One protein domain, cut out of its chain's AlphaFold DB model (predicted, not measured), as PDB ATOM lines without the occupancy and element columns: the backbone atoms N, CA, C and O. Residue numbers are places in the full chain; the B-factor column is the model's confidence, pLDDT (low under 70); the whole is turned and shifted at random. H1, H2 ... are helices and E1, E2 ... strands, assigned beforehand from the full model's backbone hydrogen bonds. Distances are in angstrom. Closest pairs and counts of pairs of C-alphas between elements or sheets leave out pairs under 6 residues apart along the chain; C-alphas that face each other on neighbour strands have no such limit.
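This is residues 177 to 315 of the 650 residues of the protein "Glycosidase" of Thermoanaerobacteraceae bacterium (UniProt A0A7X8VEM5). One long helix, H1, has H2 folded back beside its residues 197 to 208 as a helical hairpin, while H4 and H5 pack on its first part. The small strand hairpin E1 E2 and H3 lie by the first residues of H4, and short H6 lies near H5. The printed part has 139 residues, in the order H1 H2 E1 E2 H3 H4 H5 H6, and is mostly helix, with one antiparallel sheet, E1 - E2. It is only just compact, close to loose, with a radius of gyration of the C-alphas of 17.2 A and spans of 51 by 38 by 29 A.

Find C-alpha 184 at (-32.595, 32.206, 14.081); from there H1 runs 38.3 A to residue 209. Next come H2, residues 213 to 224, E1, 229 to 231, E2, 237 to 239, and H3, 242 to 250. H4, residues 263 to 280, is 25.3 A long; H5, 286 to 298, is 19.7 A. H6, residues 305 to 309, ends at C-alpha 309, (-38.201, 35.312, 23.112).

Start at the hub, H1. It touches H2 at Ser 204 and Ala 216, closest C-alphas 4.5 A, a shallow tilt of 17 degrees, opposite ways. With residues 186 to 193 it touches H4, about perpendicular at 77 degrees; look at C-alphas 190 and 267, the closest, 5.7 A. It touches H5 at C-alphas 184 and 292, the closest, 5.0 A, a steep tilt of 56 degrees. The hairpin H3 and H4 only just touch, with 3 pairs of C-alphas within 8 A, the closest 244 and 264, 6.8 A. Between antiparallel E1 and E2, N 230 and O 238 are 2.9 A apart, within hydrogen-bond range. Every O i to N i+4 pair is within range in H1, H2, H3, H4 and H6, and 8 of 9 in H5.

The farthest C-alphas, 211 and 315, are 56.9 A apart. The printed part has no cut; the link H3 to H4 is long. Look for pLDDT under 70 at residues 178 and 313 to 315.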
ATOM      1  N   TYR A 177     -28.318  25.906   9.445       73.31
ATOM      2  CA  TYR A 177     -29.426  24.969   9.291       73.31
ATOM      3  C   TYR A 177     -30.631  25.423  10.119       73.31
ATOM      4  O   TYR A 177     -30.601  25.403  11.351       73.31
ATOM      5  N   GLY A 178     -31.718  25.800   9.444       69.69
ATOM      6  CA  GLY A 178     -33.007  26.068  10.080       69.69
ATOM      7  C   GLY A 178     -33.826  24.787  10.217       69.69
ATOM      8  O   GLY A 178     -34.094  24.116   9.224       69.69
ATOM      9  N   LYS A 179     -34.220  24.430  11.446       72.25
ATOM     10  CA  LYS A 179     -35.138  23.300  11.709       72.25
ATOM     11  C   LYS A 179     -36.541  23.769  12.085       72.25
ATOM     12  O   LYS A 179     -37.522  23.238  11.578       72.25
ATOM     13  N   ALA A 180     -36.630  24.759  12.971       83.19
ATOM     14  CA  ALA A 180     -37.894  25.330  13.427       83.19
ATOM     15  C   ALA A 180     -38.370  26.474  12.517       83.19
ATOM     16  O   ALA A 180     -37.556  27.154  11.886       83.19
ATOM     17  N   MET A 181     -39.683  26.728  12.495       85.75
ATOM     18  CA  MET A 181     -40.281  27.814  11.703       85.75
ATOM     19  C   MET A 181     -39.681  29.183  12.054       85.75
ATOM     20  O   MET A 181     -39.249  29.891  11.147       85.75
ATOM     21  N   PHE A 182     -39.542  29.496  13.348       92.06
ATOM     22  CA  PHE A 182     -38.935  30.733  13.862       92.06
ATOM     23  C   PHE A 182     -37.447  30.568  14.205       92.06
ATOM     24  O   PHE A 182     -36.945  31.177  15.151       92.06
ATOM     25  N   SER A 183     -36.729  29.692  13.492       93.75
ATOM     26  CA  SER A 183     -35.301  29.512  13.764       93.75
ATOM     27  C   SER A 183     -34.509  30.794  13.501       93.75
ATOM     28  O   SER A 183     -34.808  31.526  12.554       93.75
ATOM     29  N   ALA A 184     -33.463  31.046  14.293       94.38
ATOM     30  CA  ALA A 184     -32.595  32.206  14.081       94.38
ATOM     31  C   ALA A 184     -32.005  32.241  12.656       94.38
ATOM     32  O   ALA A 184     -31.865  33.317  12.079       94.38
ATOM     33  N   HIS A 185     -31.738  31.074  12.060       94.25
ATOM     34  CA  HIS A 185     -31.345  30.953  10.657       94.25
ATOM     35  C   HIS A 185     -32.393  31.527   9.689       94.25
ATOM     36  O   HIS A 185     -32.044  32.353   8.852       94.25
ATOM     37  N   HIS A 186     -33.669  31.138   9.803       94.75
ATOM     38  CA  HIS A 186     -34.721  31.637   8.904       94.75
ATOM     39  C   HIS A 186     -34.941  33.146   9.047       94.75
ATOM     40  O   HIS A 186     -35.120  33.839   8.048       94.75
ATOM     41  N   ILE A 187     -34.862  33.677  10.271       95.69
ATOM     42  CA  ILE A 187     -34.947  35.124  10.509       95.69
ATOM     43  C   ILE A 187     -33.765  35.860   9.858       95.69
ATOM     44  O   ILE A 187     -33.952  36.889   9.205       95.69
ATOM     45  N   PHE A 188     -32.554  35.305   9.960       94.69
ATOM     46  CA  PHE A 188     -31.365  35.845   9.300       94.69
ATOM     47  C   PHE A 188     -31.467  35.800   7.765       94.69
ATOM     48  O   PHE A 188     -31.172  36.789   7.092       94.69
ATOM     49  N   GLU A 189     -31.949  34.688   7.204       94.06
ATOM     50  CA  GLU A 189     -32.187  34.553   5.764       94.06
ATOM     51  C   GLU A 189     -33.250  35.537   5.266       94.06
ATOM     52  O   GLU A 189     -33.067  36.195   4.235       94.06
ATOM     53  N   ASN A 190     -34.335  35.712   6.020       96.06
ATOM     54  CA  ASN A 190     -35.346  36.699   5.684       96.06
ATOM     55  C   ASN A 190     -34.797  38.133   5.741       96.06
ATOM     56  O   ASN A 190     -35.111  38.943   4.866       96.06
ATOM     57  N   TRP A 191     -33.920  38.445   6.698       95.88
ATOM     58  CA  TRP A 191     -33.261  39.749   6.771       95.88
ATOM     59  C   TRP A 191     -32.457  40.071   5.498       95.88
ATOM     60  O   TRP A 191     -32.552  41.193   4.987       95.88
ATOM     61  N   HIS A 192     -31.750  39.097   4.908       95.50
ATOM     62  CA  HIS A 192     -31.109  39.280   3.595       95.50
ATOM     63  C   HIS A 192     -32.122  39.675   2.512       95.50
ATOM     64  O   HIS A 192     -31.864  40.570   1.708       95.50
ATOM     65  N   HIS A 193     -33.288  39.033   2.491       96.38
ATOM     66  CA  HIS A 193     -34.330  39.321   1.509       96.38
ATOM     67  C   HIS A 193     -34.986  40.693   1.706       96.38
ATOM     68  O   HIS A 193     -35.191  41.406   0.721       96.38
ATOM     69  N   ARG A 194     -35.241  41.115   2.949       95.69
ATOM     70  CA  ARG A 194     -35.758  42.461   3.253       95.69
ATOM     71  C   ARG A 194     -34.801  43.554   2.775       95.69
ATOM     72  O   ARG A 194     -35.215  44.502   2.104       95.69
ATOM     73  N   VAL A 195     -33.504  43.397   3.047       96.44
ATOM     74  CA  VAL A 195     -32.491  44.372   2.611       96.44
ATOM     75  C   VAL A 195     -32.278  44.332   1.098       96.44
ATOM     76  O   VAL A 195     -32.128  45.387   0.480       96.44
ATOM     77  N   LEU A 196     -32.338  43.154   0.469       96.31
ATOM     78  CA  LEU A 196     -32.345  43.031  -0.991       96.31
ATOM     79  C   LEU A 196     -33.471  43.868  -1.607       96.31
ATOM     80  O   LEU A 196     -33.212  44.659  -2.510       96.31
ATOM     81  N   VAL A 197     -34.694  43.742  -1.093       96.06
ATOM     82  CA  VAL A 197     -35.851  44.512  -1.564       96.06
ATOM     83  C   VAL A 197     -35.640  46.019  -1.388       96.06
ATOM     84  O   VAL A 197     -35.840  46.779  -2.338       96.06
ATOM     85  N   SER A 198     -35.151  46.447  -0.223       95.69
ATOM     86  CA  SER A 198     -34.815  47.854   0.039       95.69
ATOM     87  C   SER A 198     -33.782  48.400  -0.961       95.69
ATOM     88  O   SER A 198     -33.968  49.463  -1.552       95.69
ATOM     89  N   LYS A 199     -32.724  47.639  -1.263       96.69
ATOM     90  CA  LYS A 199     -31.716  48.048  -2.252       96.69
ATOM     91  C   LYS A 199     -32.238  48.059  -3.684       96.69
ATOM     92  O   LYS A 199     -31.863  48.940  -4.458       96.69
ATOM     93  N   LEU A 200     -33.106  47.119  -4.050       96.06
ATOM     94  CA  LEU A 200     -33.764  47.123  -5.358       96.06
ATOM     95  C   LEU A 200     -34.647  48.361  -5.532       96.06
ATOM     96  O   LEU A 200     -34.723  48.893  -6.639       96.06
ATOM     97  N   LYS A 201     -35.242  48.880  -4.450       96.19
ATOM     98  CA  LYS A 201     -35.965  50.153  -4.499       96.19
ATOM     99  C   LYS A 201     -35.042  51.309  -4.888       96.19
ATOM    100  O   LYS A 201     -35.374  52.064  -5.796       96.19
ATOM    101  N   THR A 202     -33.841  51.375  -4.317       96.38
ATOM    102  CA  THR A 202     -32.823  52.363  -4.718       96.38
ATOM    103  C   THR A 202     -32.440  52.234  -6.197       96.38
ATOM    104  O   THR A 202     -32.267  53.243  -6.883       96.38
ATOM    105  N   VAL A 203     -32.335  51.008  -6.723       96.38
ATOM    106  CA  VAL A 203     -32.096  50.778  -8.162       96.38
ATOM    107  C   VAL A 203     -33.260  51.314  -9.001       96.38
ATOM    108  O   VAL A 203     -33.021  52.005  -9.989       96.38
ATOM    109  N   SER A 204     -34.503  51.050  -8.589       96.62
ATOM    110  CA  SER A 204     -35.720  51.564  -9.241       96.62
ATOM    111  C   SER A 204     -35.712  53.093  -9.316       96.62
ATOM    112  O   SER A 204     -35.900  53.675 -10.385       96.62
ATOM    113  N   ASP A 205     -35.386  53.764  -8.213       96.44
ATOM    114  CA  ASP A 205     -35.342  55.228  -8.159       96.44
ATOM    115  C   ASP A 205     -34.214  55.815  -9.022       96.44
ATOM    116  O   ASP A 205     -34.375  56.871  -9.639       96.44
ATOM    117  N   ASN A 206     -33.081  55.119  -9.133       95.50
ATOM    118  CA  ASN A 206     -32.007  55.508 -10.047       95.50
ATOM    119  C   ASN A 206     -32.412  55.341 -11.518       95.50
ATOM    120  O   ASN A 206     -32.099  56.210 -12.332       95.50
ATOM    121  N   LEU A 207     -33.153  54.284 -11.864       95.69
ATOM    122  CA  LEU A 207     -33.695  54.101 -13.215       95.69
ATOM    123  C   LEU A 207     -34.639  55.248 -13.599       95.69
ATOM    124  O   LEU A 207     -34.533  55.768 -14.712       95.69
ATOM    125  N   ARG A 208     -35.478  55.728 -12.671       96.25
ATOM    126  CA  ARG A 208     -36.318  56.921 -12.893       96.25
ATOM    127  C   ARG A 208     -35.499  58.168 -13.193       96.25
ATOM    128  O   ARG A 208     -35.777  58.862 -14.165       96.25
ATOM    129  N   LYS A 209     -34.442  58.422 -12.413       95.94
ATOM    130  CA  LYS A 209     -33.521  59.553 -12.648       95.94
ATOM    131  C   LYS A 209     -32.826  59.475 -14.011       95.94
ATOM    132  O   LYS A 209     -32.436  60.497 -14.560       95.94
ATOM    133  N   MET A 210     -32.685  58.269 -14.559       95.50
ATOM    134  CA  MET A 210     -32.146  58.016 -15.897       95.50
ATOM    135  C   MET A 210     -33.220  58.026 -17.002       95.50
ATOM    136  O   MET A 210     -32.928  57.611 -18.122       95.50
ATOM    137  N   ASN A 211     -34.444  58.482 -16.710       96.00
ATOM    138  CA  ASN A 211     -35.600  58.483 -17.617       96.00
ATOM    139  C   ASN A 211     -36.013  57.083 -18.118       96.00
ATOM    140  O   ASN A 211     -36.524  56.938 -19.228       96.00
ATOM    141  N   LYS A 212     -35.811  56.036 -17.305       96.25
ATOM    142  CA  LYS A 212     -36.216  54.647 -17.595       96.25
ATOM    143  C   LYS A 212     -37.443  54.229 -16.781       96.25
ATOM    144  O   LYS A 212     -37.384  53.312 -15.963       96.25
ATOM    145  N   GLU A 213     -38.562  54.916 -16.998       96.25
ATOM    146  CA  GLU A 213     -39.770  54.751 -16.174       96.25
ATOM    147  C   GLU A 213     -40.372  53.337 -16.257       96.25
ATOM    148  O   GLU A 213     -40.726  52.758 -15.233       96.25
ATOM    149  N   SER A 214     -40.428  52.734 -17.450       96.75
ATOM    150  CA  SER A 214     -40.976  51.377 -17.621       96.75
ATOM    151  C   SER A 214     -40.161  50.316 -16.867       96.75
ATOM    152  O   SER A 214     -40.735  49.463 -16.188       96.75
ATOM    153  N   ASP A 215     -38.828  50.407 -16.906       94.19
ATOM    154  CA  ASP A 215     -37.944  49.496 -16.168       94.19
ATOM    155  C   ASP A 215     -38.128  49.654 -14.649       94.19
ATOM    156  O   ASP A 215     -38.196  48.661 -13.919       94.19
ATOM    157  N   ALA A 216     -38.258  50.897 -14.170       96.50
ATOM    158  CA  ALA A 216     -38.511  51.193 -12.761       96.50
ATOM    159  C   ALA A 216     -39.866  50.638 -12.284       96.50
ATOM    160  O   ALA A 216     -39.953  50.052 -11.205       96.50
ATOM    161  N   GLN A 217     -40.921  50.755 -13.097       96.62
ATOM    162  CA  GLN A 217     -42.249  50.209 -12.783       96.62
ATOM    163  C   GLN A 217     -42.254  48.678 -12.704       96.62
ATOM    164  O   GLN A 217     -42.859  48.109 -11.789       96.62
ATOM    165  N   ASN A 218     -41.545  48.004 -13.612       93.69
ATOM    166  CA  ASN A 218     -41.369  46.553 -13.552       93.69
ATOM    167  C   ASN A 218     -40.657  46.133 -12.259       93.69
ATOM    168  O   ASN A 218     -41.094  45.201 -11.579       93.69
ATOM    169  N   LEU A 219     -39.593  46.853 -11.882       94.19
ATOM    170  CA  LEU A 219     -38.840  46.555 -10.668       94.19
ATOM    171  C   LEU A 219     -39.662  46.812  -9.397       94.19
ATOM    172  O   LEU A 219     -39.648  45.995  -8.481       94.19
ATOM    173  N   ASP A 220     -40.434  47.897  -9.358       95.81
ATOM    174  CA  ASP A 220     -41.357  48.192  -8.259       95.81
ATOM    175  C   ASP A 220     -42.449  47.126  -8.110       95.81
ATOM    176  O   ASP A 220     -42.820  46.773  -6.993       95.81
ATOM    177  N   THR A 221     -42.958  46.592  -9.220       93.81
ATOM    178  CA  THR A 221     -43.950  45.506  -9.198       93.81
ATOM    179  C   THR A 221     -43.340  44.227  -8.629       93.81
ATOM    180  O   THR A 221     -43.928  43.596  -7.752       93.81
ATOM    181  N   MET A 222     -42.116  43.896  -9.053       92.62
ATOM    182  CA  MET A 222     -41.346  42.776  -8.510       92.62
ATOM    183  C   MET A 222     -41.116  42.909  -6.996       92.62
ATOM    184  O   MET A 222     -41.228  41.929  -6.265       92.62
ATOM    185  N   ILE A 223     -40.803  44.121  -6.533       94.56
ATOM    186  CA  ILE A 223     -40.605  44.445  -5.115       94.56
ATOM    187  C   ILE A 223     -41.904  44.270  -4.323       94.56
ATOM    188  O   ILE A 223     -41.881  43.661  -3.258       94.56
ATOM    189  N   LYS A 224     -43.038  44.760  -4.837       93.00
ATOM    190  CA  LYS A 224     -44.335  44.671  -4.146       93.00
ATOM    191  C   LYS A 224     -44.792  43.235  -3.896       93.00
ATOM    192  O   LYS A 224     -45.459  42.998  -2.901       93.00
ATOM    193  N   GLY A 225     -44.455  42.296  -4.781       91.19
ATOM    194  CA  GLY A 225     -44.804  40.880  -4.615       91.19
ATOM    195  C   GLY A 225     -43.904  40.112  -3.640       91.19
ATOM    196  O   GLY A 225     -44.196  38.965  -3.310       91.19
ATOM    197  N   TYR A 226     -42.794  40.696  -3.188       92.50
ATOM    198  CA  TYR A 226     -41.813  39.989  -2.371       92.50
ATOM    199  C   TYR A 226     -42.351  39.708  -0.960       92.50
ATOM    200  O   TYR A 226     -42.860  40.609  -0.303       92.50
ATOM    201  N   GLY A 227     -42.250  38.455  -0.502       90.19
ATOM    202  CA  GLY A 227     -42.792  38.028   0.796       90.19
ATOM    203  C   GLY A 227     -44.312  37.819   0.823       90.19
ATOM    204  O   GLY A 227     -44.828  37.297   1.804       90.19
ATOM    205  N   LEU A 228     -45.031  38.170  -0.251       92.81
ATOM    206  CA  LEU A 228     -46.480  37.999  -0.345       92.81
ATOM    207  C   LEU A 228     -46.870  36.664  -0.982       92.81
ATOM    208  O   LEU A 228     -46.147  36.081  -1.793       92.81
ATOM    209  N   SER A 229     -48.080  36.221  -0.659       91.38
ATOM    210  CA  SER A 229     -48.741  35.091  -1.303       91.38
ATOM    211  C   SER A 229     -50.234  35.360  -1.469       91.38
ATOM    212  O   SER A 229     -50.805  36.203  -0.777       91.38
ATOM    213  N   LEU A 230     -50.855  34.656  -2.409       90.31
ATOM    214  CA  LEU A 230     -52.294  34.674  -2.650       90.31
ATOM    215  C   LEU A 230     -52.842  33.259  -2.505       90.31
ATOM    216  O   LEU A 230     -52.193  32.302  -2.914       90.31
ATOM    217  N   VAL A 231     -54.049  33.132  -1.965       86.56
ATOM    218  CA  VAL A 231     -54.814  31.883  -2.012       86.56
ATOM    219  C   VAL A 231     -55.972  32.104  -2.972       86.56
ATOM    220  O   VAL A 231     -56.796  32.993  -2.757       86.56
ATOM    221  N   LEU A 232     -55.990  31.353  -4.070       86.50
ATOM    222  CA  LEU A 232     -57.052  31.429  -5.070       86.50
ATOM    223  C   LEU A 232     -58.338  30.772  -4.541       86.50
ATOM    224  O   LEU A 232     -58.317  30.023  -3.566       86.50
ATOM    225  N   ASN A 233     -59.471  31.027  -5.200       86.56
ATOM    226  CA  ASN A 233     -60.786  30.516  -4.773       86.56
ATOM    227  C   ASN A 233     -60.868  28.980  -4.710       86.56
ATOM    228  O   ASN A 233     -61.712  28.438  -4.000       86.56
ATOM    229  N   ASP A 234     -60.012  28.278  -5.451       78.31
ATOM    230  CA  ASP A 234     -59.909  26.816  -5.456       78.31
ATOM    231  C   ASP A 234     -58.979  26.263  -4.356       78.31
ATOM    232  O   ASP A 234     -58.822  25.049  -4.236       78.31
ATOM    233  N   GLY A 235     -58.396  27.138  -3.528       75.81
ATOM    234  CA  GLY A 235     -57.456  26.794  -2.462       75.81
ATOM    235  C   GLY A 235     -55.988  26.795  -2.892       75.81
ATOM    236  O   GLY A 235     -55.115  26.528  -2.067       75.81
ATOM    237  N   THR A 236     -55.688  27.111  -4.152       80.44
ATOM    238  CA  THR A 236     -54.313  27.140  -4.654       80.44
ATOM    239  C   THR A 236     -53.501  28.254  -3.996       80.44
ATOM    240  O   THR A 236     -53.836  29.433  -4.121       80.44
ATOM    241  N   PHE A 237     -52.396  27.891  -3.340       85.50
ATOM    242  CA  PHE A 237     -51.430  28.841  -2.788       85.50
ATOM    243  C   PHE A 237     -50.446  29.301  -3.869       85.50
ATOM    244  O   PHE A 237     -49.735  28.493  -4.462       85.50
ATOM    245  N   MET A 238     -50.372  30.608  -4.101       91.56
ATOM    246  CA  MET A 238     -49.545  31.220  -5.132       91.56
ATOM    247  C   MET A 238     -48.550  32.212  -4.505       91.56
ATOM    248  O   MET A 238     -48.957  33.297  -4.077       91.56
ATOM    249  N   PRO A 239     -47.242  31.893  -4.456       94.31
ATOM    250  CA  PRO A 239     -46.233  32.854  -4.020       94.31
ATOM    251  C   PRO A 239     -46.113  34.000  -5.021       94.31
ATOM    252  O   PRO A 239     -46.250  33.801  -6.229       94.31
ATOM    253  N   CYS A 240     -45.813  35.200  -4.533       94.00
ATOM    254  CA  CYS A 240     -45.696  36.389  -5.374       94.00
ATOM    255  C   CYS A 240     -44.246  36.854  -5.574       94.00
ATOM    256  O   CYS A 240     -44.011  37.763  -6.374       94.00
ATOM    257  N   SER A 241     -43.252  36.248  -4.907       95.19
ATOM    258  CA  SER A 241     -41.869  36.692  -5.074       95.19
ATOM    259  C   SER A 241     -41.238  36.169  -6.367       95.19
ATOM    260  O   SER A 241     -41.239  34.977  -6.689       95.19
ATOM    261  N   ALA A 242     -40.593  37.081  -7.096       93.62
ATOM    262  CA  ALA A 242     -39.790  36.755  -8.272       93.62
ATOM    263  C   ALA A 242     -38.677  35.737  -7.978       93.62
ATOM    264  O   ALA A 242     -38.320  34.941  -8.845       93.62
ATOM    265  N   TRP A 243     -38.138  35.745  -6.757       94.25
ATOM    266  CA  TRP A 243     -37.126  34.785  -6.330       94.25
ATOM    267  C   TRP A 243     -37.670  33.362  -6.294       94.25
ATOM    268  O   TRP A 243     -37.023  32.470  -6.844       94.25
ATOM    269  N   THR A 244     -38.841  33.142  -5.692       94.69
ATOM    270  CA  THR A 244     -39.457  31.815  -5.587       94.69
ATOM    271  C   THR A 244     -39.720  31.230  -6.974       94.69
ATOM    272  O   THR A 244     -39.234  30.140  -7.279       94.69
ATOM    273  N   TRP A 245     -40.354  31.994  -7.869       94.19
ATOM    274  CA  TRP A 245     -40.622  31.566  -9.247       94.19
ATOM    275  C   TRP A 245     -39.355  31.293 -10.057       94.19
ATOM    276  O   TRP A 245     -39.241  30.259 -10.718       94.19
ATOM    277  N   ALA A 246     -38.374  32.195  -9.989       92.81
ATOM    278  CA  ALA A 246     -37.128  32.022 -10.724       92.81
ATOM    279  C   ALA A 246     -36.314  30.831 -10.198       92.81
ATOM    280  O   ALA A 246     -35.660  30.147 -10.980       92.81
ATOM    281  N   SER A 247     -36.369  30.550  -8.894       90.81
ATOM    282  CA  SER A 247     -35.687  29.404  -8.277       90.81
ATOM    283  C   SER A 247     -36.364  28.082  -8.617       90.81
ATOM    284  O   SER A 247     -35.674  27.128  -8.973       90.81
ATOM    285  N   PHE A 248     -37.695  28.034  -8.537       91.69
ATOM    286  CA  PHE A 248     -38.496  26.865  -8.895       91.69
ATOM    287  C   PHE A 248     -38.275  26.473 -10.355       91.69
ATOM    288  O   PHE A 248     -37.851  25.353 -10.641       91.69
ATOM    289  N   SER A 249     -38.430  27.436 -11.266       91.06
ATOM    290  CA  SER A 249     -38.232  27.209 -12.697       91.06
ATOM    291  C   SER A 249     -36.787  26.827 -13.039       91.06
ATOM    292  O   SER A 249     -36.555  25.926 -13.843       91.06
ATOM    293  N   TYR A 250     -35.792  27.443 -12.387       86.81
ATOM    294  CA  TYR A 250     -34.382  27.103 -12.610       86.81
ATOM    295  C   TYR A 250     -34.051  25.650 -12.236       86.81
ATOM    296  O   TYR A 250     -33.198  25.038 -12.877       86.81
ATOM    297  N   LYS A 251     -34.736  25.085 -11.231       85.06
ATOM    298  CA  LYS A 251     -34.590  23.679 -10.819       85.06
ATOM    299  C   LYS A 251     -35.476  22.708 -11.619       85.06
ATOM    300  O   LYS A 251     -35.577  21.547 -11.241       85.06
ATOM    301  N   GLY A 252     -36.083  23.159 -12.719       84.31
ATOM    302  CA  GLY A 252     -36.914  22.331 -13.600       84.31
ATOM    303  C   GLY A 252     -38.377  22.216 -13.170       84.31
ATOM    304  O   GLY A 252     -39.088  21.370 -13.699       84.31
ATOM    305  N   GLY A 253     -38.824  23.041 -12.220       85.25
ATOM    306  CA  GLY A 253     -40.226  23.109 -11.830       85.25
ATOM    307  C   GLY A 253     -41.108  23.685 -12.937       85.25
ATOM    308  O   GLY A 253     -40.733  24.670 -13.582       85.25
ATOM    309  N   ASP A 254     -42.283  23.087 -13.113       85.81
ATOM    310  CA  ASP A 254     -43.347  23.547 -14.006       85.81
ATOM    311  C   ASP A 254     -44.647  23.763 -13.211       85.81
ATOM    312  O   ASP A 254     -44.850  23.154 -12.158       85.81
ATOM    313  N   GLY A 255     -45.508  24.666 -13.678       89.25
ATOM    314  CA  GLY A 255     -46.708  25.078 -12.950       89.25
ATOM    315  C   GLY A 255     -46.407  25.967 -11.735       89.25
ATOM    316  O   GLY A 255     -45.628  26.916 -11.822       89.25
ATOM    317  N   ILE A 256     -47.070  25.701 -10.610       88.75
ATOM    318  CA  ILE A 256     -47.034  26.546  -9.406       88.75
ATOM    319  C   ILE A 256     -45.935  26.056  -8.448       88.75
ATOM    320  O   ILE A 256     -45.836  24.848  -8.220       88.75
ATOM    321  N   PRO A 257     -45.118  26.953  -7.853       89.19
ATOM    322  CA  PRO A 257     -44.065  26.550  -6.927       89.19
ATOM    323  C   PRO A 257     -44.591  25.739  -5.739       89.19
ATOM    324  O   PRO A 257     -45.524  26.145  -5.048       89.19
ATOM    325  N   THR A 258     -43.949  24.600  -5.480       83.12
ATOM    326  CA  THR A 258     -44.317  23.695  -4.384       83.12
ATOM    327  C   THR A 258     -43.863  24.236  -3.022       83.12
ATOM    328  O   THR A 258     -42.948  25.068  -2.969       83.12
ATOM    329  N   PRO A 259     -44.414  23.732  -1.897       81.00
ATOM    330  CA  PRO A 259     -44.065  24.189  -0.547       81.00
ATOM    331  C   PRO A 259     -42.564  24.249  -0.227       81.00
ATOM    332  O   PRO A 259     -42.126  25.122   0.519       81.00
ATOM    333  N   LEU A 260     -41.753  23.381  -0.840       77.50
ATOM    334  CA  LEU A 260     -40.294  23.358  -0.668       77.50
ATOM    335  C   LEU A 260     -39.589  24.628  -1.175       77.50
ATOM    336  O   LEU A 260     -38.468  24.913  -0.757       77.50
ATOM    337  N   PHE A 261     -40.220  25.397  -2.066       85.00
ATOM    338  CA  PHE A 261     -39.652  26.620  -2.637       85.00
ATOM    339  C   PHE A 261     -40.126  27.897  -1.939       85.00
ATOM    340  O   PHE A 261     -39.526  28.948  -2.160       85.00
ATOM    341  N   LEU A 262     -41.114  27.808  -1.045       88.94
ATOM    342  CA  LEU A 262     -41.794  28.950  -0.415       88.94
ATOM    343  C   LEU A 262     -41.021  29.596   0.746       88.94
ATOM    344  O   LEU A 262     -41.610  30.292   1.566       88.94
ATOM    345  N   HIS A 263     -39.713  29.356   0.860       89.81
ATOM    346  CA  HIS A 263     -38.887  29.893   1.948       89.81
ATOM    347  C   HIS A 263     -38.958  31.423   2.053       89.81
ATOM    348  O   HIS A 263     -39.036  31.938   3.160       89.81
ATOM    349  N   VAL A 264     -39.007  32.152   0.929       94.81
ATOM    350  CA  VAL A 264     -39.131  33.617   0.958       94.81
ATOM    351  C   VAL A 264     -40.428  34.029   1.642       94.81
ATOM    352  O   VAL A 264     -40.381  34.796   2.592       94.81
ATOM    353  N   GLU A 265     -41.568  33.519   1.180       94.94
ATOM    354  CA  GLU A 265     -42.888  33.871   1.710       94.94
ATOM    355  C   GLU A 265     -43.063  33.399   3.160       94.94
ATOM    356  O   GLU A 265     -43.476  34.171   4.024       94.94
ATOM    357  N   ARG A 266     -42.684  32.149   3.443       92.50
ATOM    358  CA  ARG A 266     -42.753  31.540   4.775       92.50
ATOM    359  C   ARG A 266     -41.918  32.312   5.791       92.50
ATOM    360  O   ARG A 266     -42.419  32.660   6.855       92.50
ATOM    361  N   ASP A 267     -40.648  32.562   5.480       95.00
ATOM    362  CA  ASP A 267     -39.730  33.193   6.429       95.00
ATOM    363  C   ASP A 267     -40.070  34.676   6.604       95.00
ATOM    364  O   ASP A 267     -39.862  35.221   7.683       95.00
ATOM    365  N   TRP A 268     -40.648  35.322   5.583       95.88
ATOM    366  CA  TRP A 268     -41.141  36.697   5.686       95.88
ATOM    367  C   TRP A 268     -42.327  36.814   6.625       95.88
ATOM    368  O   TRP A 268     -42.271  37.613   7.556       95.88
ATOM    369  N   PHE A 269     -43.341  35.970   6.430       94.31
ATOM    370  CA  PHE A 269     -44.500  35.912   7.312       94.31
ATOM    371  C   PHE A 269     -44.097  35.589   8.755       94.31
ATOM    372  O   PHE A 269     -44.524  36.272   9.680       94.31
ATOM    373  N   ASN A 270     -43.248  34.577   8.959       93.88
ATOM    374  CA  ASN A 270     -42.812  34.187  10.301       93.88
ATOM    375  C   ASN A 270     -42.011  35.294  10.994       93.88
ATOM    376  O   ASN A 270     -42.133  35.465  12.204       93.88
ATOM    377  N   HIS A 271     -41.195  36.038  10.243       96.00
ATOM    378  CA  HIS A 271     -40.454  37.171  10.782       96.00
ATOM    379  C   HIS A 271     -41.395  38.321  11.167       96.00
ATOM    380  O   HIS A 271     -41.320  38.764  12.307       96.00
ATOM    381  N   ASP A 272     -42.333  38.719  10.294       95.56
ATOM    382  CA  ASP A 272     -43.350  39.744  10.609       95.56
ATOM    383  C   ASP A 272     -44.184  39.349  11.834       95.56
ATOM    384  O   ASP A 272     -44.388  40.142  12.749       95.56
ATOM    385  N   LEU A 273     -44.635  38.094  11.887       95.50
ATOM    386  CA  LEU A 273     -45.417  37.580  13.005       95.50
ATOM    387  C   LEU A 273     -44.626  37.633  14.317       95.50
ATOM    388  O   LEU A 273     -45.174  38.009  15.351       95.50
ATOM    389  N   LEU A 274     -43.344  37.259  14.290       95.44
ATOM    390  CA  LEU A 274     -42.490  37.323  15.472       95.44
ATOM    391  C   LEU A 274     -42.274  38.773  15.927       95.44
ATOM    392  O   LEU A 274     -42.370  39.029  17.124       95.44
ATOM    393  N   GLU A 275     -42.022  39.701  15.000       96.38
ATOM    394  CA  GLU A 275     -41.884  41.135  15.292       96.38
ATOM    395  C   GLU A 275     -43.161  41.703  15.933       96.38
ATOM    396  O   GLU A 275     -43.077  42.355  16.976       96.38
ATOM    397  N   GLU A 276     -44.340  41.408  15.375       96.50
ATOM    398  CA  GLU A 276     -45.618  41.888  15.914       96.50
ATOM    399  C   GLU A 276     -45.926  41.291  17.293       96.50
ATOM    400  O   GLU A 276     -46.291  42.029  18.205       96.50
ATOM    401  N   ILE A 277     -45.707  39.988  17.512       93.75
ATOM    402  CA  ILE A 277     -45.896  39.396  18.848       93.75
ATOM    403  C   ILE A 277     -44.929  40.032  19.855       93.75
ATOM    404  O   ILE A 277     -45.332  40.385  20.964       93.75
ATOM    405  N   TYR A 278     -43.655  40.186  19.488       93.69
ATOM    406  CA  TYR A 278     -42.635  40.741  20.378       93.69
ATOM    407  C   TYR A 278     -42.945  42.195  20.764       93.69
ATOM    408  O   TYR A 278     -42.780  42.589  21.920       93.69
ATOM    409  N   LYS A 279     -43.482  42.963  19.812       95.56
ATOM    410  CA  LYS A 279     -43.977  44.325  20.016       95.56
ATOM    411  C   LYS A 279     -45.212  44.380  20.917       95.56
ATOM    412  O   LYS A 279     -45.238  45.194  21.835       95.56
ATOM    413  N   GLU A 280     -46.199  43.508  20.716       95.31
ATOM    414  CA  GLU A 280     -47.389  43.414  21.582       95.31
ATOM    415  C   GLU A 280     -47.039  42.985  23.017       95.31
ATOM    416  O   GLU A 280     -47.710  43.363  23.975       95.31
ATOM    417  N   MET A 281     -45.933  42.259  23.195       91.94
ATOM    418  CA  MET A 281     -45.362  41.957  24.513       91.94
ATOM    419  C   MET A 281     -44.647  43.157  25.169       91.94
ATOM    420  O   MET A 281     -44.210  43.050  26.314       91.94
ATOM    421  N   GLY A 282     -44.544  44.298  24.479       92.94
ATOM    422  CA  GLY A 282     -43.924  45.529  24.975       92.94
ATOM    423  C   GLY A 282     -42.413  45.630  24.742       92.94
ATOM    424  O   GLY A 282     -41.772  46.491  25.348       92.94
ATOM    425  N   TYR A 283     -41.836  44.773  23.894       94.00
ATOM    426  CA  TYR A 283     -40.405  44.779  23.566       94.00
ATOM    427  C   TYR A 283     -40.115  45.479  22.230       94.00
ATOM    428  O   TYR A 283     -41.017  45.732  21.433       94.00
ATOM    429  N   ASN A 284     -38.841  45.799  21.975       94.38
ATOM    430  CA  ASN A 284     -38.406  46.392  20.710       94.38
ATOM    431  C   ASN A 284     -38.048  45.295  19.682       94.38
ATOM    432  O   ASN A 284     -37.081  44.566  19.915       94.38
ATOM    433  N   PRO A 285     -38.741  45.191  18.529       94.12
ATOM    434  CA  PRO A 285     -38.423  44.222  17.473       94.12
ATOM    435  C   PRO A 285     -36.970  44.253  16.978       94.12
ATOM    436  O   PRO A 285     -36.431  43.206  16.622       94.12
ATOM    437  N   ASP A 286     -36.290  45.405  17.036       89.94
ATOM    438  CA  ASP A 286     -34.878  45.519  16.635       89.94
ATOM    439  C   ASP A 286     -33.943  44.604  17.456       89.94
ATOM    440  O   ASP A 286     -32.848  44.245  17.014       89.94
ATOM    441  N   GLU A 287     -34.360  44.188  18.658       92.50
ATOM    442  CA  GLU A 287     -33.592  43.278  19.511       92.50
ATOM    443  C   GLU A 287     -33.569  41.835  18.985       92.50
ATOM    444  O   GLU A 287     -32.624  41.095  19.273       92.50
ATOM    445  N   ILE A 288     -34.542  41.441  18.153       95.19
ATOM    446  CA  ILE A 288     -34.629  40.092  17.574       95.19
ATOM    447  C   ILE A 288     -33.366  39.784  16.764       95.19
ATOM    448  O   ILE A 288     -32.746  38.734  16.951       95.19
ATOM    449  N   LEU A 289     -32.928  40.716  15.909       93.06
ATOM    450  CA  LEU A 289     -31.716  40.533  15.106       93.06
ATOM    451  C   LEU A 289     -30.448  40.468  15.965       93.06
ATOM    452  O   LEU A 289     -29.545  39.689  15.658       93.06
ATOM    453  N   ASN A 290     -30.386  41.203  17.078       91.81
ATOM    454  CA  ASN A 290     -29.263  41.093  18.014       91.81
ATOM    455  C   ASN A 290     -29.185  39.682  18.615       91.81
ATOM    456  O   ASN A 290     -28.102  39.093  18.692       91.81
ATOM    457  N   GLN A 291     -30.335  39.107  18.974       93.31
ATOM    458  CA  GLN A 291     -30.417  37.746  19.493       93.31
ATOM    459  C   GLN A 291     -30.042  36.700  18.430       93.31
ATOM    460  O   GLN A 291     -29.307  35.752  18.723       93.31
ATOM    461  N   VAL A 292     -30.478  36.898  17.181       93.88
ATOM    462  CA  VAL A 292     -30.068  36.085  16.022       93.88
ATOM    463  C   VAL A 292     -28.548  36.102  15.863       93.88
ATOM    464  O   VAL A 292     -27.921  35.043  15.798       93.88
ATOM    465  N   PHE A 293     -27.930  37.285  15.866       92.38
ATOM    466  CA  PHE A 293     -26.480  37.439  15.716       92.38
ATOM    467  C   PHE A 293     -25.707  36.755  16.845       92.38
ATOM    468  O   PHE A 293     -24.668  36.129  16.600       92.38
ATOM    469  N   GLN A 294     -26.227  36.833  18.072       91.94
ATOM    470  CA  GLN A 294     -25.663  36.136  19.218       91.94
ATOM    471  C   GLN A 294     -25.707  34.616  19.020       91.94
ATOM    472  O   GLN A 294     -24.682  33.957  19.216       91.94
ATOM    473  N   TYR A 295     -26.840  34.051  18.597       93.38
ATOM    474  CA  TYR A 295     -26.968  32.606  18.399       93.38
ATOM    475  C   TYR A 295     -26.138  32.078  17.231       93.38
ATOM    476  O   TYR A 295     -25.486  31.043  17.381       93.38
ATOM    477  N   ILE A 296     -26.055  32.821  16.127       92.69
ATOM    478  CA  ILE A 296     -25.133  32.516  15.022       92.69
ATOM    479  C   ILE A 296     -23.684  32.485  15.532       92.69
ATOM    480  O   ILE A 296     -22.936  31.552  15.251       92.69
ATOM    481  N   SER A 297     -23.279  33.446  16.372       92.19
ATOM    482  CA  SER A 297     -21.915  33.472  16.934       92.19
ATOM    483  C   SER A 297     -21.589  32.237  17.793       92.19
ATOM    484  O   SER A 297     -20.429  31.834  17.923       92.19
ATOM    485  N   GLN A 298     -22.616  31.612  18.370       91.81
ATOM    486  CA  GLN A 298     -22.518  30.412  19.200       91.81
ATOM    487  C   GLN A 298     -22.625  29.113  18.386       91.81
ATOM    488  O   GLN A 298     -22.395  28.047  18.950       91.81
ATOM    489  N   GLY A 299     -22.927  29.189  17.082       90.56
ATOM    490  CA  GLY A 299     -23.208  28.023  16.235       90.56
ATOM    491  C   GLY A 299     -24.548  27.366  16.571       90.56
ATOM    492  O   GLY A 299     -24.689  26.152  16.458       90.56
ATOM    493  N   ASN A 300     -25.502  28.157  17.070       90.56
ATOM    494  CA  ASN A 300     -26.810  27.699  17.530       90.56
ATOM    495  C   ASN A 300     -27.954  28.351  16.738       90.56
ATOM    496  O   ASN A 300     -29.015  28.635  17.284       90.56
ATOM    497  N   GLU A 301     -27.767  28.619  15.446       89.81
ATOM    498  CA  GLU A 301     -28.806  29.256  14.624       89.81
ATOM    499  C   GLU A 301     -30.051  28.394  14.364       89.81
ATOM    500  O   GLU A 301     -31.087  28.917  13.955       89.81
ATOM    501  N   SER A 302     -29.990  27.089  14.643       89.00
ATOM    502  CA  SER A 302     -31.165  26.212  14.580       89.00
ATOM    503  C   SER A 302     -32.174  26.463  15.706       89.00
ATOM    504  O   SER A 302     -33.270  25.900  15.671       89.00
ATOM    505  N   ILE A 303     -31.805  27.267  16.713       90.06
ATOM    506  CA  ILE A 303     -32.653  27.548  17.871       90.06
ATOM    507  C   ILE A 303     -33.949  28.238  17.454       90.06
ATOM    508  O   ILE A 303     -33.937  29.180  16.666       90.06
ATOM    509  N   ASP A 304     -35.058  27.772  18.022       91.19
ATOM    510  CA  ASP A 304     -36.371  28.379  17.853       91.19
ATOM    511  C   ASP A 304     -36.483  29.652  18.704       91.19
ATOM    512  O   ASP A 304     -36.487  29.589  19.940       91.19
ATOM    513  N   LEU A 305     -36.571  30.812  18.052       92.69
ATOM    514  CA  LEU A 305     -36.697  32.090  18.742       92.69
ATOM    515  C   LEU A 305     -38.047  32.253  19.437       92.69
ATOM    516  O   LEU A 305     -38.095  32.950  20.445       92.69
ATOM    517  N   ALA A 306     -39.113  31.574  19.002       89.50
ATOM    518  CA  ALA A 306     -40.387  31.617  19.717       89.50
ATOM    519  C   ALA A 306     -40.239  31.050  21.139       89.50
ATOM    520  O   ALA A 306     -40.797  31.572  22.103       89.50
ATOM    521  N   ARG A 307     -39.404  30.020  21.311       85.56
ATOM    522  CA  ARG A 307     -39.094  29.472  22.637       85.56
ATOM    523  C   ARG A 307     -38.314  30.453  23.503       85.56
ATOM    524  O   ARG A 307     -38.576  30.551  24.700       85.56
ATOM    525  N   VAL A 308     -37.318  31.111  22.918       88.38
ATOM    526  CA  VAL A 308     -36.396  31.988  23.651       88.38
ATOM    527  C   VAL A 308     -37.061  33.313  24.001       88.38
ATOM    528  O   VAL A 308     -37.010  33.732  25.152       88.38
ATOM    529  N   LEU A 309     -37.667  33.959  23.008       90.00
ATOM    530  CA  LEU A 309     -38.201  35.312  23.112       90.00
ATOM    531  C   LEU A 309     -39.609  35.327  23.702       90.00
ATOM    532  O   LEU A 309     -39.936  36.219  24.476       90.00
ATOM    533  N   LEU A 310     -40.432  34.332  23.360       87.50
ATOM    534  CA  LEU A 310     -41.849  34.300  23.740       87.50
ATOM    535  C   LEU A 310     -42.135  33.297  24.871       87.50
ATOM    536  O   LEU A 310     -43.269  33.172  25.324       87.50
ATOM    537  N   GLY A 311     -41.128  32.539  25.321       79.00
ATOM    538  CA  GLY A 311     -41.288  31.527  26.367       79.00
ATOM    539  C   GLY A 311     -42.124  30.311  25.946       79.00
ATOM    540  O   GLY A 311     -42.563  29.545  26.810       79.00
ATOM    541  N   VAL A 312     -42.342  30.108  24.640       72.50
ATOM    542  CA  VAL A 312     -43.099  28.963  24.115       72.50
ATOM    543  C   VAL A 312     -42.366  27.675  24.480       72.50
ATOM    544  O   VAL A 312     -41.253  27.407  24.026       72.50
ATOM    545  N   LYS A 313     -42.980  26.854  25.332       60.75
ATOM    546  CA  LYS A 313     -42.426  25.542  25.669       60.75
ATOM    547  C   LYS A 313     -42.756  24.581  24.525       60.75
ATOM    548  O   LYS A 313     -43.941  24.387  24.258       60.75
ATOM    549  N   PRO A 314     -41.754  23.972  23.865       55.25
ATOM    550  CA  PRO A 314     -42.030  22.931  22.888       55.25
ATOM    551  C   PRO A 314     -42.756  21.783  23.588       55.25
ATOM    552  O   PRO A 314     -42.494  21.499  24.764       55.25
ATOM    553  N   TYR A 315     -43.661  21.129  22.867       54.09
ATOM    554  CA  TYR A 315     -44.280  19.901  23.342       54.09
ATOM    555  C   TYR A 315     -43.158  18.900  23.660       54.09
ATOM    556  O   TYR A 315     -42.291  18.649  22.822       54.09
TER     557      TYR A 315